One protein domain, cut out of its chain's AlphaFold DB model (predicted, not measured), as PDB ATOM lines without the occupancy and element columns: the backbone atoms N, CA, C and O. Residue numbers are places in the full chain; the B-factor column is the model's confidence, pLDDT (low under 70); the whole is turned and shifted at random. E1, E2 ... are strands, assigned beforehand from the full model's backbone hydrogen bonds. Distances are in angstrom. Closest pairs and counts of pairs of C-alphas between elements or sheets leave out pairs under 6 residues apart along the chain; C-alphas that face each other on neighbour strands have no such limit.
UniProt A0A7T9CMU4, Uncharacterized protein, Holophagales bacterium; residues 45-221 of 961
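What this domain is: This is residues 45 to 221 of the 961 residues of an uncharacterized protein of Holophagales bacterium (UniProt A0A7T9CMU4). The chain winds in stacked turns, a solenoid of parallel strands with three-sided turns: the bent strands E7, E9, E11 and E13 make two sides, and the short strands E8, E10, E12 and E14 make the third. The stack of turns makes the longest axis, and the long looped stretch of residues 48 to 72 lies at one end of it. The printed part has 177 residues with seventeen named strands, E1 to E17 in order, and no named helix; the class is all strand, though under half of the residues are in named elements. The ten-strand sheet is branched and the seven-strand sheet runs E3 E6 E8 E10 E12 E14 E16, both parallel. The whole is compact, with a radius of gyration of the C-alphas of 15.5 A and spans of 44 by 30 by 28 A.

Where its parts are: The branched sheet holds E1, residues 45 to 47, from C-alpha 45 at (-40.223, 24.600, -27.562), E2, 73 to 77, E4, 91 to 94, E5, 96 to 99, E7, 112 to 121, 18.1 A long, E9, 133 to 140, 15.0 A, E11, 152 to 160, 14.9 A, E13, 172 to 179, 15.3 A, E15, 192 to 195, and E17, 217 to 220, which ends at C-alpha 220 at (-59.187, 13.630, -55.623). The other sheet holds E3, 84 to 86, E6, 106 to 109, E8, 125 to 127, E10, 144 to 146, E12, 164 to 166, E14, 184 to 186, and E16, 207 to 209.

How they stand to each other: In the twisted branched sheet, E7 has E4 and E5 on one side and E9 on the other side. E7 bends by 108 degrees at residue 117; its pairing is staggered, with E4 over residues 112 to 115 and with E5 over 119 to 121. N 92 and O 112 are 2.9 A apart, and N 120 and O 97 2.8 A, within hydrogen-bond range. E4 runs on into E5 across 1 residue, at 87 degrees. E9, E11 and E13 bend by 102, 110 and 97 degrees. E7 and E9 are parallel at 9 degrees, with N 139 and O 119 at 2.8 A. The edge strands are E1, E4 and E17; E1 is the neighbour of E2, with N 46 and O 74 at 2.8 A, and E17 of E15, with N 219 and O 193 at 2.8 A. Residues 177 to 178 of E13 also pair, parallel, with residues 202 to 203. The two sheets form a sandwich, two sheets face to face, 8.9 A centre to centre where they face each other. In the seven-strand sheet E3 and E16 are the edge strands; N 146 of E10 and O 126 of E8 are 2.9 A apart.

The domain as a whole: The C-alphas of Ala 52 and Thr 221 are the two farthest apart, 47.9 A. The printed part has no cut. The links E1 to E2, 25 residues, and E15 to E16, 11 residues, are long. The mean pLDDT of the printed part is 85.0; 17 residues are under 70, among them 51 to 53, 197 to 200 and 214 to 217.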
ATOM      1  N   VAL A  45     -39.519  23.504 -26.879       90.19
ATOM      2  CA  VAL A  45     -40.223  24.600 -27.562       90.19
ATOM      3  C   VAL A  45     -39.335  25.845 -27.503       90.19
ATOM      4  O   VAL A  45     -38.973  26.297 -26.416       90.19
ATOM      5  N   ALA A  46     -38.958  26.383 -28.658       91.69
ATOM      6  CA  ALA A  46     -38.095  27.549 -28.791       91.69
ATOM      7  C   ALA A  46     -38.918  28.771 -29.211       91.69
ATOM      8  O   ALA A  46     -39.605  28.741 -30.229       91.69
ATOM      9  N   LEU A  47     -38.841  29.843 -28.422       92.88
ATOM     10  CA  LEU A  47     -39.596  31.074 -28.656       92.88
ATOM     11  C   LEU A  47     -38.751  32.053 -29.466       92.88
ATOM     12  O   LEU A  47     -37.612  32.333 -29.073       92.88
ATOM     13  N   PHE A  48     -39.307  32.588 -30.552       93.12
ATOM     14  CA  PHE A  48     -38.653  33.647 -31.317       93.12
ATOM     15  C   PHE A  48     -38.827  34.988 -30.602       93.12
ATOM     16  O   PHE A  48     -39.929  35.363 -30.190       93.12
ATOM     17  N   ARG A  49     -37.729  35.714 -30.412       90.94
ATOM     18  CA  ARG A  49     -37.709  37.013 -29.725       90.94
ATOM     19  C   ARG A  49     -37.148  38.132 -30.588       90.94
ATOM     20  O   ARG A  49     -37.473  39.281 -30.324       90.94
ATOM     21  N   GLY A  50     -36.368  37.789 -31.616       82.00
ATOM     22  CA  GLY A  50     -35.673  38.753 -32.465       82.00
ATOM     23  C   GLY A  50     -34.655  39.607 -31.698       82.00
ATOM     24  O   GLY A  50     -34.749  39.835 -30.491       82.00
ATOM     25  N   GLY A  51     -33.632  40.082 -32.397       68.94
ATOM     26  CA  GLY A  51     -32.754  41.139 -31.893       68.94
ATOM     27  C   GLY A  51     -33.343  42.504 -32.247       68.94
ATOM     28  O   GLY A  51     -34.213  42.585 -33.106       68.94
ATOM     29  N   ALA A  52     -32.868  43.597 -31.640       68.44
ATOM     30  CA  ALA A  52     -33.294  44.956 -32.000       68.44
ATOM     31  C   ALA A  52     -33.079  45.232 -33.508       68.44
ATOM     32  O   ALA A  52     -31.971  45.559 -33.927       68.44
ATOM     33  N   GLY A  53     -34.132  45.053 -34.313       69.31
ATOM     34  CA  GLY A  53     -34.093  45.126 -35.778       69.31
ATOM     35  C   GLY A  53     -33.490  43.905 -36.493       69.31
ATOM     36  O   GLY A  53     -33.233  43.989 -37.688       69.31
ATOM     37  N   ASN A  54     -33.240  42.790 -35.795       80.75
ATOM     38  CA  ASN A  54     -32.758  41.548 -36.402       80.75
ATOM     39  C   ASN A  54     -33.881  40.503 -36.464       80.75
ATOM     40  O   ASN A  54     -34.232  39.914 -35.440       80.75
ATOM     41  N   HIS A  55     -34.407  40.286 -37.670       84.31
ATOM     42  CA  HIS A  55     -35.510  39.364 -37.968       84.31
ATOM     43  C   HIS A  55     -35.010  38.023 -38.542       84.31
ATOM     44  O   HIS A  55     -35.807  37.209 -39.001       84.31
ATOM     45  N   ASP A  56     -33.696  37.782 -38.547       87.62
ATOM     46  CA  ASP A  56     -33.102  36.578 -39.128       87.62
ATOM     47  C   ASP A  56     -33.428  35.328 -38.293       87.62
ATOM     48  O   ASP A  56     -33.026  35.210 -37.130       87.62
ATOM     49  N   TRP A  57     -34.139  34.369 -38.892       89.25
ATOM     50  CA  TRP A  57     -34.442  33.069 -38.287       89.25
ATOM     51  C   TRP A  57     -33.173  32.298 -37.893       89.25
ATOM     52  O   TRP A  57     -33.178  31.533 -36.923       89.25
ATOM     53  N   HIS A  58     -32.076  32.486 -38.628       87.88
ATOM     54  CA  HIS A  58     -30.859  31.689 -38.498       87.88
ATOM     55  C   HIS A  58     -29.879  32.210 -37.443       87.88
ATOM     56  O   HIS A  58     -28.871  31.549 -37.190       87.88
ATOM     57  N   ASP A  59     -30.167  33.333 -36.780       88.56
ATOM     58  CA  ASP A  59     -29.353  33.823 -35.667       88.56
ATOM     59  C   ASP A  59     -29.746  33.114 -34.352       88.56
ATOM     60  O   ASP A  59     -30.843  33.344 -33.830       88.56
ATOM     61  N   PRO A  60     -28.861  32.296 -33.742       89.31
ATOM     62  CA  PRO A  60     -29.127  31.625 -32.466       89.31
ATOM     63  C   PRO A  60     -29.559  32.565 -31.334       89.31
ATOM     64  O   PRO A  60     -30.240  32.132 -30.405       89.31
ATOM     65  N   ARG A  61     -29.160  33.844 -31.394       89.00
ATOM     66  CA  ARG A  61     -29.476  34.862 -30.380       89.00
ATOM     67  C   ARG A  61     -30.935  35.311 -30.426       89.00
ATOM     68  O   ARG A  61     -31.419  35.844 -29.431       89.00
ATOM     69  N   ASN A  62     -31.629  35.079 -31.541       90.81
ATOM     70  CA  ASN A  62     -33.039  35.430 -31.705       90.81
ATOM     71  C   ASN A  62     -33.984  34.396 -31.067       90.81
ATOM     72  O   ASN A  62     -35.186  34.644 -30.980       90.81
ATOM     73  N   TRP A  63     -33.453  33.266 -30.584       92.50
ATOM     74  CA  TRP A  63     -34.215  32.173 -29.981       92.50
ATOM     75  C   TRP A  63     -33.992  32.078 -28.471       92.50
ATOM     76  O   TRP A  63     -32.860  32.120 -27.990       92.50
ATOM     77  N   SER A  64     -35.063  31.841 -27.710       91.00
ATOM     78  CA  SER A  64     -35.005  31.695 -26.244       91.00
ATOM     79  C   SER A  64     -34.106  30.554 -25.752       91.00
ATOM     80  O   SER A  64     -33.652  30.561 -24.610       91.00
ATOM     81  N   THR A  65     -33.838  29.570 -26.609       89.25
ATOM     82  CA  THR A  65     -32.973  28.420 -26.322       89.25
ATOM     83  C   THR A  65     -31.492  28.693 -26.607       89.25
ATOM     84  O   THR A  65     -30.662  27.819 -26.347       89.25
ATOM     85  N   GLY A  66     -31.155  29.864 -27.165       87.06
ATOM     86  CA  GLY A  66     -29.802  30.225 -27.596       87.06
ATOM     87  C   GLY A  66     -29.290  29.423 -28.800       87.06
ATOM     88  O   GLY A  66     -28.085  29.402 -29.047       87.06
ATOM     89  N   ARG A  67     -30.178  28.720 -29.517       90.44
ATOM     90  CA  ARG A  67     -29.888  27.939 -30.728       90.44
ATOM     91  C   ARG A  67     -31.054  28.024 -31.711       90.44
ATOM     92  O   ARG A  67     -32.198  28.145 -31.287       90.44
ATOM     93  N   VAL A  68     -30.765  27.880 -33.002       89.94
ATOM     94  CA  VAL A  68     -31.805  27.745 -34.033       89.94
ATOM     95  C   VAL A  68     -32.543  26.405 -33.837       89.94
ATOM     96  O   VAL A  68     -31.873  25.388 -33.616       89.94
ATOM     97  N   PRO A  69     -33.888  26.375 -33.868       91.00
ATOM     98  CA  PRO A  69     -34.678  25.149 -33.753       91.00
ATOM     99  C   PRO A  69     -34.365  24.170 -34.889       91.00
ATOM    100  O   PRO A  69     -34.199  24.585 -36.033       91.00
ATOM    101  N   GLY A  70     -34.279  22.877 -34.567       86.69
ATOM    102  CA  GLY A  70     -34.078  21.798 -35.545       86.69
ATOM    103  C   GLY A  70     -35.194  20.750 -35.513       86.69
ATOM    104  O   GLY A  70     -36.199  20.935 -34.833       86.69
ATOM    105  N   ALA A  71     -34.988  19.603 -36.170       86.31
ATOM    106  CA  ALA A  71     -36.010  18.571 -36.426       86.31
ATOM    107  C   ALA A  71     -36.736  17.994 -35.187       86.31
ATOM    108  O   ALA A  71     -37.728  17.287 -35.325       86.31
ATOM    109  N   ARG A  72     -36.241  18.269 -33.973       85.94
ATOM    110  CA  ARG A  72     -36.839  17.856 -32.689       85.94
ATOM    111  C   ARG A  72     -37.362  19.021 -31.846       85.94
ATOM    112  O   ARG A  72     -37.789  18.805 -30.717       85.94
ATOM    113  N   ASP A  73     -37.278  20.247 -32.341       89.06
ATOM    114  CA  ASP A  73     -37.702  21.455 -31.642       89.06
ATOM    115  C   ASP A  73     -38.967  22.036 -32.302       89.06
ATOM    116  O   ASP A  73     -39.147  21.945 -33.519       89.06
ATOM    117  N   VAL A  74     -39.848  22.630 -31.495       92.94
ATOM    118  CA  VAL A  74     -41.011  23.394 -31.977       92.94
ATOM    119  C   VAL A  74     -40.642  24.872 -31.996       92.94
ATOM    120  O   VAL A  74     -40.265  25.420 -30.958       92.94
ATOM    121  N   ALA A  75     -40.747  25.519 -33.153       94.88
ATOM    122  CA  ALA A  75     -40.571  26.962 -33.281       94.88
ATOM    123  C   ALA A  75     -41.894  27.668 -32.966       94.88
ATOM    124  O   ALA A  75     -42.896  27.408 -33.632       94.88
ATOM    125  N   ARG A  76     -41.911  28.546 -31.959       95.25
ATOM    126  CA  ARG A  76     -43.134  29.206 -31.488       95.25
ATOM    127  C   ARG A  76     -43.018  30.731 -31.456       95.25
ATOM    128  O   ARG A  76     -42.016  31.276 -30.990       95.25
ATOM    129  N   PHE A  77     -44.090  31.388 -31.889       95.81
ATOM    130  CA  PHE A  77     -44.279  32.835 -31.923       95.81
ATOM    131  C   PHE A  77     -45.459  33.219 -31.025       95.81
ATOM    132  O   PHE A  77     -46.516  32.595 -31.106       95.81
ATOM    133  N   ASP A  78     -45.271  34.209 -30.158       93.75
ATOM    134  CA  ASP A  78     -46.286  34.730 -29.228       93.75
ATOM    135  C   ASP A  78     -46.353  36.266 -29.299       93.75
ATOM    136  O   ASP A  78     -45.689  36.881 -30.134       93.75
ATOM    137  N   ALA A  79     -47.126  36.908 -28.417       91.06
ATOM    138  CA  ALA A  79     -47.291  38.365 -28.401       91.06
ATOM    139  C   ALA A  79     -45.983  39.187 -28.346       91.06
ATOM    140  O   ALA A  79     -45.992  40.368 -28.694       91.06
ATOM    141  N   ALA A  80     -44.868  38.604 -27.889       89.00
ATOM    142  CA  ALA A  80     -43.572  39.278 -27.797       89.00
ATOM    143  C   ALA A  80     -42.644  38.986 -28.989       89.00
ATOM    144  O   ALA A  80     -41.504  39.456 -29.005       89.00
ATOM    145  N   SER A  81     -43.089  38.185 -29.957       91.94
ATOM    146  CA  SER A  81     -42.313  37.841 -31.143       91.94
ATOM    147  C   SER A  81     -42.451  38.922 -32.227       91.94
ATOM    148  O   SER A  81     -43.575  39.251 -32.606       91.94
ATOM    149  N   PRO A  82     -41.340  39.476 -32.749       89.81
ATOM    150  CA  PRO A  82     -41.361  40.303 -33.954       89.81
ATOM    151  C   PRO A  82     -41.443  39.428 -35.217       89.81
ATOM    152  O   PRO A  82     -41.403  38.198 -35.132       89.81
ATOM    153  N   ASP A  83     -41.517  40.072 -36.384       91.12
ATOM    154  CA  ASP A  83     -41.457  39.392 -37.681       91.12
ATOM    155  C   ASP A  83     -40.167  38.573 -37.826       91.12
ATOM    156  O   ASP A  83     -39.104  38.950 -37.317       91.12
ATOM    157  N   ALA A  84     -40.256  37.456 -38.545       88.69
ATOM    158  CA  ALA A  84     -39.129  36.569 -38.806       88.69
ATOM    159  C   ALA A  84     -39.014  36.235 -40.291       88.69
ATOM    160  O   ALA A  84     -40.018  36.026 -40.971       88.69
ATOM    161  N   VAL A  85     -37.777  36.130 -40.774       86.06
ATOM    162  CA  VAL A  85     -37.454  35.764 -42.155       86.06
ATOM    163  C   VAL A  85     -36.527  34.552 -42.149       86.06
ATOM    164  O   VAL A  85     -35.435  34.597 -41.580       86.06
ATOM    165  N   VAL A  86     -36.963  33.466 -42.784       82.38
ATOM    166  CA  VAL A  86     -36.118  32.308 -43.117       82.38
ATOM    167  C   VAL A  86     -35.369  32.630 -44.402       82.38
ATOM    168  O   VAL A  86     -36.002  33.046 -45.367       82.38
ATOM    169  N   ALA A  87     -34.048  32.452 -44.432       75.94
ATOM    170  CA  ALA A  87     -33.222  32.817 -45.585       75.94
ATOM    171  C   ALA A  87     -33.437  31.882 -46.797       75.94
ATOM    172  O   ALA A  87     -33.709  30.697 -46.630       75.94
ATOM    173  N   GLU A  88     -33.263  32.415 -48.013       69.50
ATOM    174  CA  GLU A  88     -33.615  31.782 -49.304       69.50
ATOM    175  C   GLU A  88     -32.905  30.442 -49.582       69.50
ATOM    176  O   GLU A  88     -33.488  29.519 -50.140       69.50
ATOM    177  N   GLU A  89     -31.659  30.286 -49.124       69.69
ATOM    178  CA  GLU A  89     -30.855  29.071 -49.336       69.69
ATOM    179  C   GLU A  89     -30.956  28.051 -48.185       69.69
ATOM    180  O   GLU A  89     -30.274  27.021 -48.192       69.69
ATOM    181  N   ALA A  90     -31.771  28.322 -47.162       72.12
ATOM    182  CA  ALA A  90     -31.840  27.474 -45.984       72.12
ATOM    183  C   ALA A  90     -32.855  26.332 -46.134       72.12
ATOM    184  O   ALA A  90     -33.993  26.537 -46.547       72.12
ATOM    185  N   VAL A  91     -32.452  25.131 -45.707       77.50
ATOM    186  CA  VAL A  91     -33.359  23.999 -45.475       77.50
ATOM    187  C   VAL A  91     -33.593  23.894 -43.975       77.50
ATOM    188  O   VAL A  91     -32.664  23.623 -43.212       77.50
ATOM    189  N   VAL A  92     -34.827  24.147 -43.544       86.31
ATOM    190  CA  VAL A  92     -35.212  24.136 -42.130       86.31
ATOM    191  C   VAL A  92     -36.060  22.906 -41.841       86.31
ATOM    192  O   VAL A  92     -37.093  22.680 -42.464       86.31
ATOM    193  N   GLU A  93     -35.639  22.123 -40.855       90.25
ATOM    194  CA  GLU A  93     -36.379  20.969 -40.351       90.25
ATOM    195  C   GLU A  93     -36.862  21.246 -38.927       90.25
ATOM    196  O   GLU A  93     -36.058  21.635 -38.080       90.25
ATOM    197  N   LEU A  94     -38.148  21.028 -38.644       91.38
ATOM    198  CA  LEU A  94     -38.773  21.303 -37.343       91.38
ATOM    199  C   LEU A  94     -39.650  20.140 -36.887       91.38
ATOM    200  O   LEU A  94     -40.218  19.425 -37.709       91.38
ATOM    201  N   ALA A  95     -39.839  20.003 -35.576       87.12
ATOM    202  CA  ALA A  95     -40.883  19.128 -35.044       87.12
ATOM    203  C   ALA A  95     -42.272  19.795 -35.065       87.12
ATOM    204  O   ALA A  95     -43.287  19.108 -35.124       87.12
ATOM    205  N   GLY A  96     -42.325  21.129 -35.036       91.06
ATOM    206  CA  GLY A  96     -43.559  21.909 -35.120       91.06
ATOM    207  C   GLY A  96     -43.285  23.387 -35.393       91.06
ATOM    208  O   GLY A  96     -42.200  23.886 -35.083       91.06
ATOM    209  N   LEU A  97     -44.273  24.080 -35.957       94.94
ATOM    210  CA  LEU A  97     -44.255  25.526 -36.184       94.94
ATOM    211  C   LEU A  97     -45.564  26.119 -35.664       94.94
ATOM    212  O   LEU A  97     -46.626  25.744 -36.147       94.94
ATOM    213  N   GLU A  98     -45.501  27.025 -34.692       95.62
ATOM    214  CA  GLU A  98     -46.684  27.557 -34.011       95.62
ATOM    215  C   GLU A  98     -46.693  29.088 -33.980       95.62
ATOM    216  O   GLU A  98     -45.841  29.716 -33.351       95.62
ATOM    217  N   LEU A  99     -47.709  29.689 -34.597       95.62
ATOM    218  CA  LEU A  99     -48.092  31.084 -34.409       95.62
ATOM    219  C   LEU A  99     -49.266  31.114 -33.425       95.62
ATOM    220  O   LEU A  99     -50.388  30.749 -33.783       95.62
ATOM    221  N   ALA A 100     -48.994  31.478 -32.169       91.69
ATOM    222  CA  ALA A 100     -49.989  31.476 -31.097       91.69
ATOM    223  C   ALA A 100     -51.072  32.546 -31.315       91.69
ATOM    224  O   ALA A 100     -50.867  33.514 -32.037       91.69
ATOM    225  N   SER A 101     -52.225  32.398 -30.660       90.69
ATOM    226  CA  SER A 101     -53.410  33.250 -30.861       90.69
ATOM    227  C   SER A 101     -53.233  34.735 -30.512       90.69
ATOM    228  O   SER A 101     -54.105  35.543 -30.823       90.69
ATOM    229  N   ASP A 102     -52.130  35.100 -29.863       89.44
ATOM    230  CA  ASP A 102     -51.772  36.459 -29.461       89.44
ATOM    231  C   ASP A 102     -50.620  37.057 -30.287       89.44
ATOM    232  O   ASP A 102     -50.232  38.201 -30.047       89.44
ATOM    233  N   THR A 103     -50.068  36.314 -31.256       90.88
ATOM    234  CA  THR A 103     -48.930  36.784 -32.052       90.88
ATOM    235  C   THR A 103     -49.351  37.816 -33.107       90.88
ATOM    236  O   THR A 103     -50.293  37.571 -33.870       90.88
ATOM    237  N   PRO A 104     -48.649  38.959 -33.211       85.56
ATOM    238  CA  PRO A 104     -48.790  39.879 -34.336       85.56
ATOM    239  C   PRO A 104     -47.811  39.570 -35.483       85.56
ATOM    240  O   PRO A 104     -47.859  40.247 -36.506       85.56
ATOM    241  N   ALA A 105     -46.900  38.608 -35.301       90.56
ATOM    242  CA  ALA A 105     -45.758  38.406 -36.185       90.56
ATOM    243  C   ALA A 105     -46.150  37.901 -37.582       90.56
ATOM    244  O   ALA A 105     -47.030  37.048 -37.734       90.56
ATOM    245  N   THR A 106     -45.408  38.369 -38.584       93.06
ATOM    246  CA  THR A 106     -45.326  37.757 -39.911       93.06
ATOM    247  C   THR A 106     -44.090  36.864 -39.984       93.06
ATOM    248  O   THR A 106     -42.965  37.319 -39.770       93.06
ATOM    249  N   VAL A 107     -44.285  35.583 -40.296       92.38
ATOM    250  CA  VAL A 107     -43.199  34.626 -40.539       92.38
ATOM    251  C   VAL A 107     -43.094  34.391 -42.039       92.38
ATOM    252  O   VAL A 107     -43.962  33.749 -42.631       92.38
ATOM    253  N   GLN A 108     -42.037  34.912 -42.654       91.69
ATOM    254  CA  GLN A 108     -41.767  34.757 -44.078       91.69
ATOM    255  C   GLN A 108     -40.783  33.613 -44.317       91.69
ATOM    256  O   GLN A 108     -39.647  33.634 -43.840       91.69
ATOM    257  N   LEU A 109     -41.212  32.623 -45.092       89.06
ATOM    258  CA  LEU A 109     -40.378  31.516 -45.531       89.06
ATOM    259  C   LEU A 109     -39.769  31.884 -46.892       89.06
ATOM    260  O   LEU A 109     -40.480  31.930 -47.887       89.06
ATOM    261  N   ALA A 110     -38.475  32.208 -46.958       81.50
ATOM    262  CA  ALA A 110     -37.789  32.315 -48.254       81.50
ATOM    263  C   ALA A 110     -37.085  31.001 -48.644       81.50
ATOM    264  O   ALA A 110     -36.851  30.778 -49.825       81.50
ATOM    265  N   GLY A 111     -36.768  30.134 -47.672       82.62
ATOM    266  CA  GLY A 111     -36.159  28.811 -47.870       82.62
ATOM    267  C   GLY A 111     -37.120  27.651 -47.577       82.62
ATOM    268  O   GLY A 111     -38.193  27.846 -47.004       82.62
ATOM    269  N   ALA A 112     -36.744  26.431 -47.975       86.44
ATOM    270  CA  ALA A 112     -37.598  25.246 -47.851       86.44
ATOM    271  C   ALA A 112     -37.742  24.797 -46.389       86.44
ATOM    272  O   ALA A 112     -36.750  24.656 -45.667       86.44
ATOM    273  N   VAL A 113     -38.975  24.510 -45.962       90.94
ATOM    274  CA  VAL A 113     -39.274  24.113 -44.578       90.94
ATOM    275  C   VAL A 113     -40.002  22.775 -44.540       90.94
ATOM    276  O   VAL A 113     -41.068  22.612 -45.130       90.94
ATOM    277  N   THR A 114     -39.445  21.817 -43.798       92.75
ATOM    278  CA  THR A 114     -40.083  20.531 -43.493       92.75
ATOM    279  C   THR A 114     -40.438  20.451 -42.013       92.75
ATOM    280  O   THR A 114     -39.575  20.543 -41.142       92.75
ATOM    281  N   VAL A 115     -41.718  20.242 -41.715       92.94
ATOM    282  CA  VAL A 115     -42.241  20.115 -40.353       92.94
ATOM    283  C   VAL A 115     -42.708  18.680 -40.121       92.94
ATOM    284  O   VAL A 115     -43.742  18.246 -40.626       92.94
ATOM    285  N   TYR A 116     -41.976  17.927 -39.305       88.06
ATOM    286  CA  TYR A 116     -42.294  16.546 -38.921       88.06
ATOM    287  C   TYR A 116     -43.443  16.461 -37.899       88.06
ATOM    288  O   TYR A 116     -43.467  15.580 -37.046       88.06
ATOM    289  N   GLY A 117     -44.392  17.389 -37.952       86.25
ATOM    290  CA  GLY A 117     -45.488  17.515 -37.001       86.25
ATOM    291  C   GLY A 117     -46.488  18.568 -37.456       86.25
ATOM    292  O   GLY A 117     -46.817  18.640 -38.643       86.25
ATOM    293  N   LEU A 118     -46.995  19.358 -36.511       90.38
ATOM    294  CA  LEU A 118     -48.062  20.322 -36.760       90.38
ATOM    295  C   LEU A 118     -47.515  21.703 -37.151       90.38
ATOM    296  O   LEU A 118     -46.651  22.254 -36.463       90.38
ATOM    297  N   VAL A 119     -48.081  22.280 -38.211       95.62
ATOM    298  CA  VAL A 119     -48.050  23.725 -38.475       95.62
ATOM    299  C   VAL A 119     -49.340  24.334 -37.928       95.62
ATOM    300  O   VAL A 119     -50.419  23.980 -38.398       95.62
ATOM    301  N   ARG A 120     -49.251  25.227 -36.939       94.88
ATOM    302  CA  ARG A 120     -50.403  25.903 -36.330       94.88
ATOM    303  C   ARG A 120     -50.359  27.411 -36.564       94.88
ATOM    304  O   ARG A 120     -49.357  28.046 -36.243       94.88
ATOM    305  N   VAL A 121     -51.460  27.974 -37.064       94.31
ATOM    306  CA  VAL A 121     -51.648  29.418 -37.282       94.31
ATOM    307  C   VAL A 121     -52.934  29.879 -36.591       94.31
ATOM    308  O   VAL A 121     -54.029  29.758 -37.138       94.31
ATOM    309  N   ASP A 122     -52.818  30.387 -35.366       91.44
ATOM    310  CA  ASP A 122     -53.969  30.902 -34.610       91.44
ATOM    311  C   ASP A 122     -54.131  32.429 -34.749       91.44
ATOM    312  O   ASP A 122     -55.253  32.935 -34.691       91.44
ATOM    313  N   ALA A 123     -53.037  33.166 -34.970       88.50
ATOM    314  CA  ALA A 123     -52.999  34.599 -35.297       88.50
ATOM    315  C   ALA A 123     -51.734  34.934 -36.122       88.50
ATOM    316  O   ALA A 123     -50.958  34.035 -36.448       88.50
ATOM    317  N   GLY A 124     -51.532  36.202 -36.492       90.31
ATOM    318  CA  GLY A 124     -50.406  36.631 -37.339       90.31
ATOM    319  C   GLY A 124     -50.525  36.190 -38.806       90.31
ATOM    320  O   GLY A 124     -51.607  35.807 -39.264       90.31
ATOM    321  N   GLU A 125     -49.416  36.259 -39.549       94.62
ATOM    322  CA  GLU A 125     -49.334  35.818 -40.951       94.62
ATOM    323  C   GLU A 125     -48.185  34.813 -41.150       94.62
ATOM    324  O   GLU A 125     -47.044  35.072 -40.771       94.62
ATOM    325  N   LEU A 126     -48.472  33.665 -41.772       94.75
ATOM    326  CA  LEU A 126     -47.453  32.744 -42.283       94.75
ATOM    327  C   LEU A 126     -47.375  32.904 -43.803       94.75
ATOM    328  O   LEU A 126     -48.287  32.482 -44.516       94.75
ATOM    329  N   ALA A 127     -46.294  33.511 -44.290       93.31
ATOM    330  CA  ALA A 127     -46.061  33.765 -45.707       93.31
ATOM    331  C   ALA A 127     -45.086  32.728 -46.276       93.31
ATOM    332  O   ALA A 127     -43.898  32.744 -45.960       93.31
ATOM    333  N   GLN A 128     -45.581  31.819 -47.120       89.75
ATOM    334  CA  GLN A 128     -44.797  30.694 -47.643       89.75
ATOM    335  C   GLN A 128     -43.694  31.117 -48.630       89.75
ATOM    336  O   GLN A 128     -42.688  30.424 -48.735       89.75
ATOM    337  N   GLY A 129     -43.888  32.204 -49.382       84.06
ATOM    338  CA  GLY A 129     -42.921  32.631 -50.399       84.06
ATOM    339  C   GLY A 129     -42.684  31.592 -51.509       84.06
ATOM    340  O   GLY A 129     -43.583  30.835 -51.889       84.06
ATOM    341  N   ASP A 130     -41.469  31.572 -52.051       84.00
ATOM    342  CA  ASP A 130     -41.118  30.830 -53.274       84.00
ATOM    343  C   ASP A 130     -40.452  29.468 -52.998       84.00
ATOM    344  O   ASP A 130     -39.892  28.846 -53.903       84.00
ATOM    345  N   ALA A 131     -40.550  28.965 -51.762       81.06
ATOM    346  CA  ALA A 131     -39.984  27.685 -51.349       81.06
ATOM    347  C   ALA A 131     -41.044  26.684 -50.844       81.06
ATOM    348  O   ALA A 131     -42.133  27.044 -50.385       81.06
ATOM    349  N   GLU A 132     -40.746  25.384 -50.965       88.00
ATOM    350  CA  GLU A 132     -41.677  24.325 -50.557       88.00
ATOM    351  C   GLU A 132     -41.865  24.309 -49.033       88.00
ATOM    352  O   GLU A 132     -40.895  24.276 -48.270       88.00
ATOM    353  N   LEU A 133     -43.129  24.277 -48.601       92.38
ATOM    354  CA  LEU A 133     -43.514  23.955 -47.230       92.38
ATOM    355  C   LEU A 133     -44.110  22.548 -47.214       92.38
ATOM    356  O   LEU A 133     -45.128  22.284 -47.863       92.38
ATOM    357  N   ARG A 134     -43.497  21.652 -46.439       93.44
ATOM    358  CA  ARG A 134     -43.967  20.278 -46.259       93.44
ATOM    359  C   ARG A 134     -44.241  19.985 -44.787       93.44
ATOM    360  O   ARG A 134     -43.382  20.248 -43.953       93.44
ATOM    361  N   ALA A 135     -45.396  19.412 -44.450       92.81
ATOM    362  CA  ALA A 135     -45.725  19.068 -43.065       92.81
ATOM    363  C   ALA A 135     -46.578  17.799 -42.915       92.81
ATOM    364  O   ALA A 135     -47.171  17.309 -43.877       92.81
ATOM    365  N   VAL A 136     -46.660  17.273 -41.688       90.25
ATOM    366  CA  VAL A 136     -47.551  16.145 -41.357       90.25
ATOM    367  C   VAL A 136     -49.004  16.608 -41.247       90.25
ATOM    368  O   VAL A 136     -49.886  15.952 -41.791       90.25
ATOM    369  N   ALA A 137     -49.266  17.726 -40.574       90.44
ATOM    370  CA  ALA A 137     -50.607  18.288 -40.421       90.44
ATOM    371  C   ALA A 137     -50.556  19.818 -40.374       90.44
ATOM    372  O   ALA A 137     -49.526  20.400 -40.021       90.44
ATOM    373  N   LEU A 138     -51.681  20.461 -40.688       95.31
ATOM    374  CA  LEU A 138     -51.841  21.910 -40.579       95.31
ATOM    375  C   LEU A 138     -53.139  22.242 -39.843       95.31
ATOM    376  O   LEU A 138     -54.189  21.700 -40.168       95.31
ATOM    377  N   GLU A 139     -53.084  23.151 -38.877       94.62
ATOM    378  CA  GLU A 139     -54.261  23.712 -38.215       94.62
ATOM    379  C   GLU A 139     -54.230  25.239 -38.291       94.62
ATOM    380  O   GLU A 139     -53.277  25.869 -37.844       94.62
ATOM    381  N   GLN A 140     -55.295  25.846 -38.806       93.94
ATOM    382  CA  GLN A 140     -55.481  27.291 -38.769       93.94
ATOM    383  C   GLN A 140     -56.705  27.625 -37.913       93.94
ATOM    384  O   GLN A 140     -57.837  27.325 -38.293       93.94
ATOM    385  N   GLY A 141     -56.481  28.221 -36.742       85.62
ATOM    386  CA  GLY A 141     -57.540  28.730 -35.867       85.62
ATOM    387  C   GLY A 141     -57.963  30.165 -36.202       85.62
ATOM    388  O   GLY A 141     -59.100  30.545 -35.922       85.62
ATOM    389  N   GLY A 142     -57.071  30.942 -36.826       83.06
ATOM    390  CA  GLY A 142     -57.248  32.355 -37.170       83.06
ATOM    391  C   GLY A 142     -56.117  32.865 -38.073       83.06
ATOM    392  O   GLY A 142     -55.572  32.108 -38.869       83.06
ATOM    393  N   GLY A 143     -55.763  34.152 -37.986       85.38
ATOM    394  CA  GLY A 143     -54.650  34.729 -38.760       85.38
ATOM    395  C   GLY A 143     -54.783  34.584 -40.285       85.38
ATOM    396  O   GLY A 143     -55.885  34.398 -40.818       85.38
ATOM    397  N   ARG A 144     -53.657  34.677 -41.000       90.69
ATOM    398  CA  ARG A 144     -53.586  34.504 -42.457       90.69
ATOM    399  C   ARG A 144     -52.487  33.522 -42.851       90.69
ATOM    400  O   ARG A 144     -51.339  33.672 -42.446       90.69
ATOM    401  N   PHE A 145     -52.827  32.552 -43.693       94.12
ATOM    402  CA  PHE A 145     -51.835  31.799 -44.456       94.12
ATOM    403  C   PHE A 145     -51.736  32.431 -45.845       94.12
ATOM    404  O   PHE A 145     -52.732  32.491 -46.569       94.12
ATOM    405  N   ALA A 146     -50.558  32.935 -46.202       92.69
ATOM    406  CA  ALA A 146     -50.285  33.548 -47.494       92.69
ATOM    407  C   ALA A 146     -49.380  32.623 -48.318       92.69
ATOM    408  O   ALA A 146     -48.156  32.613 -48.166       92.69
ATOM    409  N   GLY A 147     -49.991  31.815 -49.184       88.75
ATOM    410  CA  GLY A 147     -49.272  30.974 -50.132       88.75
ATOM    411  C   GLY A 147     -48.499  31.812 -51.154       88.75
ATOM    412  O   GLY A 147     -49.001  32.822 -51.644       88.75
ATOM    413  N   GLY A 148     -47.272  31.397 -51.471       86.00
ATOM    414  CA  GLY A 148     -46.445  32.029 -52.503       86.00
ATOM    415  C   GLY A 148     -46.435  31.222 -53.801       86.00
ATOM    416  O   GLY A 148     -47.473  30.699 -54.201       86.00
ATOM    417  N   THR A 149     -45.298  31.118 -54.490       86.38
ATOM    418  CA  THR A 149     -45.233  30.475 -55.821       86.38
ATOM    419  C   THR A 149     -44.799  29.006 -55.811       86.38
ATOM    420  O   THR A 149     -44.812  28.359 -56.858       86.38
ATOM    421  N   ALA A 150     -44.456  28.449 -54.647       85.69
ATOM    422  CA  ALA A 150     -43.996  27.068 -54.503       85.69
ATOM    423  C   ALA A 150     -45.065  26.102 -53.969       85.69
ATOM    424  O   ALA A 150     -46.136  26.494 -53.510       85.69
ATOM    425  N   ARG A 151     -44.783  24.795 -54.061       87.25
ATOM    426  CA  ARG A 151     -45.719  23.735 -53.657       87.25
ATOM    427  C   ARG A 151     -45.941  23.737 -52.148       87.25
ATOM    428  O   ARG A 151     -45.002  23.914 -51.379       87.25
ATOM    429  N   LEU A 152     -47.176  23.480 -51.734       92.25
ATOM    430  CA  LEU A 152     -47.524  23.172 -50.347       92.25
ATOM    431  C   LEU A 152     -47.890  21.694 -50.260       92.25
ATOM    432  O   LEU A 152     -48.748  21.236 -51.017       92.25
ATOM    433  N   ARG A 153     -47.278  20.951 -49.336       91.81
ATOM    434  CA  ARG A 153     -47.563  19.526 -49.150       91.81
ATOM    435  C   ARG A 153     -47.839  19.180 -47.689       91.81
ATOM    436  O   ARG A 153     -46.936  19.184 -46.863       91.81
ATOM    437  N   ILE A 154     -49.075  18.803 -47.389       92.81
ATOM    438  CA  ILE A 154     -49.507  18.312 -46.078       92.81
ATOM    439  C   ILE A 154     -49.868  16.836 -46.217       92.81
ATOM    440  O   ILE A 154     -50.744  16.480 -46.996       92.81
ATOM    441  N   GLU A 155     -49.190  15.947 -45.500       86.94
ATOM    442  CA  GLU A 155     -49.421  14.505 -45.673       86.94
ATOM    443  C   GLU A 155     -50.716  14.005 -45.020       86.94
ATOM    444  O   GLU A 155     -51.321  13.049 -45.503       86.94
ATOM    445  N   GLY A 156     -51.135  14.649 -43.931       84.19
ATOM    446  CA  GLY A 156     -52.356  14.367 -43.184       84.19
ATOM    447  C   GLY A 156     -53.454  15.407 -43.413       84.19
ATOM    448  O   GLY A 156     -53.602  15.957 -44.504       84.19
ATOM    449  N   GLU A 157     -54.257  15.658 -42.377       88.00
ATOM    450  CA  GLU A 157     -55.349  16.638 -42.420       88.00
ATOM    451  C   GLU A 157     -54.813  18.077 -42.312       88.00
ATOM    452  O   GLU A 157     -53.990  18.392 -41.448       88.00
ATOM    453  N   ALA A 158     -55.321  18.957 -43.175       93.00
ATOM    454  CA  ALA A 158     -55.290  20.399 -42.991       93.00
ATOM    455  C   ALA A 158     -56.665  20.858 -42.484       93.00
ATOM    456  O   ALA A 158     -57.669  20.700 -43.180       93.00
ATOM    457  N   ARG A 159     -56.728  21.418 -41.276       93.38
ATOM    458  CA  ARG A 159     -57.967  21.875 -40.643       93.38
ATOM    459  C   ARG A 159     -57.978  23.392 -40.498       93.38
ATOM    460  O   ARG A 159     -57.192  23.944 -39.735       93.38
ATOM    461  N   VAL A 160     -58.900  24.064 -41.179       93.06
ATOM    462  CA  VAL A 160     -59.032  25.528 -41.176       93.06
ATOM    463  C   VAL A 160     -60.348  25.897 -40.502       93.06
ATOM    464  O   VAL A 160     -61.416  25.559 -41.004       93.06
ATOM    465  N   ARG A 161     -60.277  26.550 -39.341       86.44
ATOM    466  CA  ARG A 161     -61.429  26.889 -38.484       86.44
ATOM    467  C   ARG A 161     -61.749  28.387 -38.444       86.44
ATOM    468  O   ARG A 161     -62.807  28.773 -37.960       86.44
ATOM    469  N   GLY A 162     -60.848  29.230 -38.947       79.38
ATOM    470  CA  GLY A 162     -61.001  30.683 -39.013       79.38
ATOM    471  C   GLY A 162     -59.833  31.334 -39.757       79.38
ATOM    472  O   GLY A 162     -58.815  30.688 -39.985       79.38
ATOM    473  N   GLY A 163     -59.978  32.606 -40.137       77.88
ATOM    474  CA  GLY A 163     -58.969  33.327 -40.926       77.88
ATOM    475  C   GLY A 163     -59.059  33.075 -42.438       77.88
ATOM    476  O   GLY A 163     -59.966  32.389 -42.916       77.88
ATOM    477  N   LEU A 164     -58.128  33.676 -43.188       82.19
ATOM    478  CA  LEU A 164     -57.992  33.496 -44.639       82.19
ATOM    479  C   LEU A 164     -56.828  32.545 -44.925       82.19
ATOM    480  O   LEU A 164     -55.693  32.818 -44.525       82.19
ATOM    481  N   PHE A 165     -57.106  31.457 -45.638       92.56
ATOM    482  CA  PHE A 165     -56.094  30.577 -46.206       92.56
ATOM    483  C   PHE A 165     -55.990  30.855 -47.707       92.56
ATOM    484  O   PHE A 165     -56.815  30.373 -48.479       92.56
ATOM    485  N   ALA A 166     -54.994  31.629 -48.133       91.06
ATOM    486  CA  ALA A 166     -54.706  31.836 -49.549       91.06
ATOM    487  C   ALA A 166     -53.738  30.745 -50.024       91.06
ATOM    488  O   ALA A 166     -52.571  30.730 -49.626       91.06
ATOM    489  N   ALA A 167     -54.218  29.808 -50.842       89.44
ATOM    490  CA  ALA A 167     -53.399  28.715 -51.352       89.44
ATOM    491  C   ALA A 167     -52.307  29.236 -52.307       89.44
ATOM    492  O   ALA A 167     -52.561  30.178 -53.068       89.44
ATOM    493  N   PRO A 168     -51.109  28.624 -52.313       88.81
ATOM    494  CA  PRO A 168     -50.022  29.046 -53.190       88.81
ATOM    495  C   PRO A 168     -50.404  28.958 -54.669       88.81
ATOM    496  O   PRO A 168     -51.243  28.151 -55.060       88.81
ATOM    497  N   ALA A 169     -49.719  29.740 -55.504       84.88
ATOM    498  CA  ALA A 169     -49.831  29.762 -56.964       84.88
ATOM    499  C   ALA A 169     -49.250  28.503 -57.658       84.88
ATOM    500  O   ALA A 169     -49.129  28.459 -58.881       84.88
ATOM    501  N   ALA A 170     -48.920  27.461 -56.891       85.19
ATOM    502  CA  ALA A 170     -48.513  26.142 -57.364       85.19
ATOM    503  C   ALA A 170     -49.418  25.042 -56.776       85.19
ATOM    504  O   ALA A 170     -50.458  25.302 -56.177       85.19
ATOM    505  N   THR A 171     -49.059  23.773 -56.984       81.75
ATOM    506  CA  THR A 171     -49.848  22.639 -56.487       81.75
ATOM    507  C   THR A 171     -49.894  22.615 -54.958       81.75
ATOM    508  O   THR A 171     -48.850  22.597 -54.304       81.75
ATOM    509  N   THR A 172     -51.106  22.548 -54.409       88.94
ATOM    510  CA  THR A 172     -51.355  22.285 -52.987       88.94
ATOM    511  C   THR A 172     -51.788  20.833 -52.837       88.94
ATOM    512  O   THR A 172     -52.845  20.469 -53.337       88.94
ATOM    513  N   ALA A 173     -50.986  19.994 -52.189       89.00
ATOM    514  CA  ALA A 173     -51.284  18.580 -51.976       89.00
ATOM    515  C   ALA A 173     -51.557  18.311 -50.493       89.00
ATOM    516  O   ALA A 173     -50.668  18.512 -49.669       89.00
ATOM    517  N   LEU A 174     -52.764  17.860 -50.149       90.75
ATOM    518  CA  LEU A 174     -53.186  17.574 -48.777       90.75
ATOM    519  C   LEU A 174     -53.635  16.111 -48.648       90.75
ATOM    520  O   LEU A 174     -54.214  15.547 -49.577       90.75
ATOM    521  N   GLY A 175     -53.433  15.493 -47.487       83.81
ATOM    522  CA  GLY A 175     -54.029  14.192 -47.180       83.81
ATOM    523  C   GLY A 175     -55.553  14.291 -47.068       83.81
ATOM    524  O   GLY A 175     -56.274  13.520 -47.698       83.81
ATOM    525  N   ALA A 176     -56.038  15.276 -46.313       85.19
ATOM    526  CA  ALA A 176     -57.447  15.660 -46.235       85.19
ATOM    527  C   ALA A 176     -57.573  17.160 -45.923       85.19
ATOM    528  O   ALA A 176     -56.655  17.752 -45.354       85.19
ATOM    529  N   LEU A 177     -58.706  17.771 -46.265       89.75
ATOM    530  CA  LEU A 177     -59.032  19.158 -45.937       89.75
ATOM    531  C   LEU A 177     -60.325  19.215 -45.116       89.75
ATOM    532  O   LEU A 177     -61.357  18.697 -45.535       89.75
ATOM    533  N   ARG A 178     -60.287  19.879 -43.959       88.88
ATOM    534  CA  ARG A 178     -61.459  20.130 -43.115       88.88
ATOM    535  C   ARG A 178     -61.663  21.628 -42.915       88.88
ATOM    536  O   ARG A 178     -60.816  22.285 -42.316       88.88
ATOM    537  N   LEU A 179     -62.785  22.164 -43.386       88.38
ATOM    538  CA  LEU A 179     -63.128  23.585 -43.284       88.38
ATOM    539  C   LEU A 179     -64.239  23.787 -42.255       88.38
ATOM    540  O   LEU A 179     -65.295  23.186 -42.377       88.38
ATOM    541  N   GLU A 180     -64.059  24.647 -41.259       84.38
ATOM    542  CA  GLU A 180     -65.094  24.964 -40.265       84.38
ATOM    543  C   GLU A 180     -65.440  26.453 -40.347       84.38
ATOM    544  O   GLU A 180     -64.553  27.304 -40.322       84.38
ATOM    545  N   ALA A 181     -66.727  26.786 -40.485       74.38
ATOM    546  CA  ALA A 181     -67.182  28.170 -40.567       74.38
ATOM    547  C   ALA A 181     -66.702  28.966 -39.334       74.38
ATOM    548  O   ALA A 181     -66.866  28.477 -38.212       74.38
ATOM    549  N   PRO A 182     -66.153  30.186 -39.507       77.56
ATOM    550  CA  PRO A 182     -66.226  31.044 -40.697       77.56
ATOM    551  C   PRO A 182     -65.002  30.983 -41.643       77.56
ATOM    552  O   PRO A 182     -64.745  31.957 -42.348       77.56
ATOM    553  N   ALA A 183     -64.220  29.898 -41.658       76.69
ATOM    554  CA  ALA A 183     -63.012  29.789 -42.485       76.69
ATOM    555  C   ALA A 183     -63.242  30.032 -43.991       76.69
ATOM    556  O   ALA A 183     -64.238  29.564 -44.552       76.69
ATOM    557  N   ILE A 184     -62.271  30.685 -44.646       78.44
ATOM    558  CA  ILE A 184     -62.198  30.835 -46.109       78.44
ATOM    559  C   ILE A 184     -60.883  30.232 -46.613       78.44
ATOM    560  O   ILE A 184     -59.805  30.668 -46.211       78.44
ATOM    561  N   PHE A 185     -60.982  29.258 -47.517       87.62
ATOM    562  CA  PHE A 185     -59.861  28.678 -48.252       87.62
ATOM    563  C   PHE A 185     -59.937  29.113 -49.713       87.62
ATOM    564  O   PHE A 185     -60.852  28.715 -50.425       87.62
ATOM    565  N   GLU A 186     -58.995  29.926 -50.166       88.50
ATOM    566  CA  GLU A 186     -59.005  30.562 -51.480       88.50
ATOM    567  C   GLU A 186     -57.971  29.925 -52.411       88.50
ATOM    568  O   GLU A 186     -56.781  29.879 -52.096       88.50
ATOM    569  N   LEU A 187     -58.415  29.423 -53.569       84.12
ATOM    570  CA  LEU A 187     -57.518  28.875 -54.590       84.12
ATOM    571  C   LEU A 187     -56.992  29.971 -55.511       84.12
ATOM    572  O   LEU A 187     -57.768  30.780 -56.007       84.12
ATOM    573  N   SER A 188     -55.694  29.926 -55.810       80.62
ATOM    574  CA  SER A 188     -55.030  30.811 -56.773       80.62
ATOM    575  C   SER A 188     -55.292  30.396 -58.230       80.62
ATOM    576  O   SER A 188     -55.503  29.216 -58.531       80.62
ATOM    577  N   ALA A 189     -55.226  31.345 -59.170       76.00
ATOM    578  CA  ALA A 189     -55.394  31.059 -60.596       76.00
ATOM    579  C   ALA A 189     -54.240  30.201 -61.150       76.00
ATOM    580  O   ALA A 189     -53.081  30.381 -60.795       76.00
ATOM    581  N   GLY A 190     -54.560  29.273 -62.048       69.19
ATOM    582  CA  GLY A 190     -53.643  28.310 -62.654       69.19
ATOM    583  C   GLY A 190     -53.293  27.106 -61.774       69.19
ATOM    584  O   GLY A 190     -52.450  26.312 -62.181       69.19
ATOM    585  N   THR A 191     -53.908  26.945 -60.596       72.25
ATOM    586  CA  THR A 191     -53.454  25.961 -59.597       72.25
ATOM    587  C   THR A 191     -54.313  24.700 -59.498       72.25
ATOM    588  O   THR A 191     -55.417  24.615 -60.051       72.25
ATOM    589  N   ALA A 192     -53.777  23.699 -58.792       74.38
ATOM    590  CA  ALA A 192     -54.447  22.442 -58.479       74.38
ATOM    591  C   ALA A 192     -54.377  22.142 -56.973       74.38
ATOM    592  O   ALA A 192     -53.279  22.062 -56.412       74.38
ATOM    593  N   LEU A 193     -55.537  21.928 -56.348       84.25
ATOM    594  CA  LEU A 193     -55.665  21.327 -55.020       84.25
ATOM    595  C   LEU A 193     -55.789  19.809 -55.168       84.25
ATOM    596  O   LEU A 193     -56.774  19.316 -55.713       84.25
ATOM    597  N   GLN A 194     -54.803  19.062 -54.687       84.62
ATOM    598  CA  GLN A 194     -54.784  17.604 -54.720       84.62
ATOM    599  C   GLN A 194     -55.091  17.049 -53.335       84.62
ATOM    600  O   GLN A 194     -54.394  17.380 -52.380       84.62
ATOM    601  N   LEU A 195     -56.102  16.192 -53.224       84.00
ATOM    602  CA  LEU A 195     -56.444  15.510 -51.977       84.00
ATOM    603  C   LEU A 195     -56.171  14.010 -52.141       84.00
ATOM    604  O   LEU A 195     -56.795  13.355 -52.978       84.00
ATOM    605  N   THR A 196     -55.197  13.487 -51.392       73.19
ATOM    606  CA  THR A 196     -54.545  12.191 -51.683       73.19
ATOM    607  C   THR A 196     -54.707  11.131 -50.583       73.19
ATOM    608  O   THR A 196     -54.089  10.068 -50.658       73.19
ATOM    609  N   GLY A 197     -55.461  11.412 -49.516       65.25
ATOM    610  CA  GLY A 197     -55.663  10.498 -48.387       65.25
ATOM    611  C   GLY A 197     -56.699   9.395 -48.639       65.25
ATOM    612  O   GLY A 197     -57.500   9.454 -49.567       65.25
ATOM    613  N   ALA A 198     -56.698   8.371 -47.778       57.47
ATOM    614  CA  ALA A 198     -57.605   7.216 -47.862       57.47
ATOM    615  C   ALA A 198     -58.959   7.402 -47.126       57.47
ATOM    616  O   ALA A 198     -59.772   6.476 -47.117       57.47
ATOM    617  N   GLY A 199     -59.176   8.552 -46.474       61.47
ATOM    618  CA  GLY A 199     -60.405   8.915 -45.744       61.47
ATOM    619  C   GLY A 199     -61.346   9.819 -46.554       61.47
ATOM    620  O   GLY A 199     -61.235   9.869 -47.775       61.47
ATOM    621  N   GLU A 200     -62.258  10.541 -45.891       68.12
ATOM    622  CA  GLU A 200     -63.040  11.609 -46.537       68.12
ATOM    623  C   GLU A 200     -62.106  12.787 -46.870       68.12
ATOM    624  O   GLU A 200     -61.571  13.417 -45.956       68.12
ATOM    625  N   PRO A 201     -61.847  13.076 -48.158       73.19
ATOM    626  CA  PRO A 201     -60.763  13.974 -48.544       73.19
ATOM    627  C   PRO A 201     -61.085  15.456 -48.296       73.19
ATOM    628  O   PRO A 201     -60.163  16.258 -48.169       73.19
ATOM    629  N   LEU A 202     -62.369  15.822 -48.221       80.88
ATOM    630  CA  LEU A 202     -62.850  17.185 -47.993       80.88
ATOM    631  C   LEU A 202     -64.100  17.160 -47.100       80.88
ATOM    632  O   LEU A 202     -65.078  16.513 -47.460       80.88
ATOM    633  N   THR A 203     -64.078  17.854 -45.958       79.12
ATOM    634  CA  THR A 203     -65.177  17.861 -44.969       79.12
ATOM    635  C   THR A 203     -65.392  19.234 -44.312       79.12
ATOM    636  O   THR A 203     -64.514  20.098 -44.350       79.12
ATOM    637  N   GLY A 204     -66.542  19.423 -43.652       77.69
ATOM    638  CA  GLY A 204     -66.844  20.585 -42.799       77.69
ATOM    639  C   GLY A 204     -67.544  21.764 -43.502       77.69
ATOM    640  O   GLY A 204     -67.657  21.775 -44.715       77.69
ATOM    641  N   ASN A 205     -68.049  22.734 -42.724       75.44
ATOM    642  CA  ASN A 205     -68.979  23.803 -43.132       75.44
ATOM    643  C   ASN A 205     -68.379  25.171 -43.509       75.44
ATOM    644  O   ASN A 205     -69.131  26.142 -43.603       75.44
ATOM    645  N   GLY A 206     -67.059  25.283 -43.672       71.50
ATOM    646  CA  GLY A 206     -66.403  26.518 -44.129       71.50
ATOM    647  C   GLY A 206     -66.469  26.737 -45.652       71.50
ATOM    648  O   GLY A 206     -66.986  25.907 -46.397       71.50
ATOM    649  N   THR A 207     -65.931  27.861 -46.134       78.69
ATOM    650  CA  THR A 207     -65.977  28.250 -47.555       78.69
ATOM    651  C   THR A 207     -64.707  27.823 -48.292       78.69
ATOM    652  O   THR A 207     -63.616  28.267 -47.942       78.69
ATOM    653  N   LEU A 208     -64.845  27.027 -49.358       83.50
ATOM    654  CA  LEU A 208     -63.793  26.801 -50.358       83.50
ATOM    655  C   LEU A 208     -64.047  27.698 -51.577       83.50
ATOM    656  O   LEU A 208     -64.939  27.432 -52.384       83.50
ATOM    657  N   ASP A 209     -63.278  28.771 -51.708       77.81
ATOM    658  CA  ASP A 209     -63.394  29.735 -52.793       77.81
ATOM    659  C   ASP A 209     -62.588  29.291 -54.024       77.81
ATOM    660  O   ASP A 209     -61.369  29.438 -54.117       77.81
ATOM    661  N   THR A 210     -63.317  28.741 -54.995       75.44
ATOM    662  CA  THR A 210     -62.824  28.387 -56.337       75.44
ATOM    663  C   THR A 210     -63.180  29.448 -57.388       75.44
ATOM    664  O   THR A 210     -62.943  29.274 -58.589       75.44
ATOM    665  N   VAL A 211     -63.831  30.538 -56.974       62.25
ATOM    666  CA  VAL A 211     -64.479  31.508 -57.860       62.25
ATOM    667  C   VAL A 211     -63.612  32.741 -58.049       62.25
ATOM    668  O   VAL A 211     -63.502  33.207 -59.184       62.25
ATOM    669  N   THR A 212     -63.000  33.239 -56.976       70.62
ATOM    670  CA  THR A 212     -62.320  34.539 -56.972       70.62
ATOM    671  C   THR A 212     -61.118  34.582 -57.922       70.62
ATOM    672  O   THR A 212     -60.951  35.574 -58.631       70.62
ATOM    673  N   HIS A 213     -60.362  33.485 -58.073       72.94
ATOM    674  CA  HIS A 213     -59.185  33.435 -58.957       72.94
ATOM    675  C   HIS A 213     -59.211  32.263 -59.961       72.94
ATOM    676  O   HIS A 213     -58.518  31.258 -59.804       72.94
ATOM    677  N   ARG A 214     -60.002  32.378 -61.037       64.31
ATOM    678  CA  ARG A 214     -60.116  31.352 -62.101       64.31
ATOM    679  C   ARG A 214     -59.127  31.564 -63.261       64.31
ATOM    680  O   ARG A 214     -58.821  32.712 -63.580       64.31
ATOM    681  N   PRO A 215     -58.690  30.491 -63.956       66.69
ATOM    682  CA  PRO A 215     -59.075  29.081 -63.770       66.69
ATOM    683  C   PRO A 215     -58.313  28.408 -62.619       66.69
ATOM    684  O   PRO A 215     -57.157  28.723 -62.409       66.69
ATOM    685  N   ASN A 216     -58.910  27.457 -61.906       68.12
ATOM    686  CA  ASN A 216     -58.236  26.605 -60.911       68.12
ATOM    687  C   ASN A 216     -58.893  25.211 -60.912       68.12
ATOM    688  O   ASN A 216     -59.938  25.025 -61.541       68.12
ATOM    689  N   SER A 217     -58.257  24.217 -60.290       67.31
ATOM    690  CA  SER A 217     -58.718  22.822 -60.315       67.31
ATOM    691  C   SER A 217     -58.585  22.128 -58.961       67.31
ATOM    692  O   SER A 217     -57.735  22.479 -58.144       67.31
ATOM    693  N   ILE A 218     -59.426  21.120 -58.731       75.38
ATOM    694  CA  ILE A 218     -59.368  20.238 -57.562       75.38
ATOM    695  C   ILE A 218     -59.326  18.800 -58.082       75.38
ATOM    696  O   ILE A 218     -60.122  18.439 -58.947       75.38
ATOM    697  N   SER A 219     -58.410  17.980 -57.571       67.94
ATOM    698  CA  SER A 219     -58.292  16.562 -57.918       67.94
ATOM    699  C   SER A 219     -58.291  15.686 -56.669       67.94
ATOM    700  O   SER A 219     -57.508  15.920 -55.749       67.94
ATOM    701  N   LEU A 220     -59.122  14.646 -56.670       70.75
ATOM    702  CA  LEU A 220     -59.187  13.630 -55.623       70.75
ATOM    703  C   LEU A 220     -58.511  12.348 -56.123       70.75
ATOM    704  O   LEU A 220     -58.923  11.795 -57.141       70.75
ATOM    705  N   THR A 221     -57.489  11.863 -55.422       56.47
ATOM    706  CA  THR A 221     -56.774  10.614 -55.742       56.47
ATOM    707  C   THR A 221     -56.732   9.709 -54.508       56.47
ATOM    708  O   THR A 221     -55.678   9.456 -53.933       56.47
TER     709      THR A 221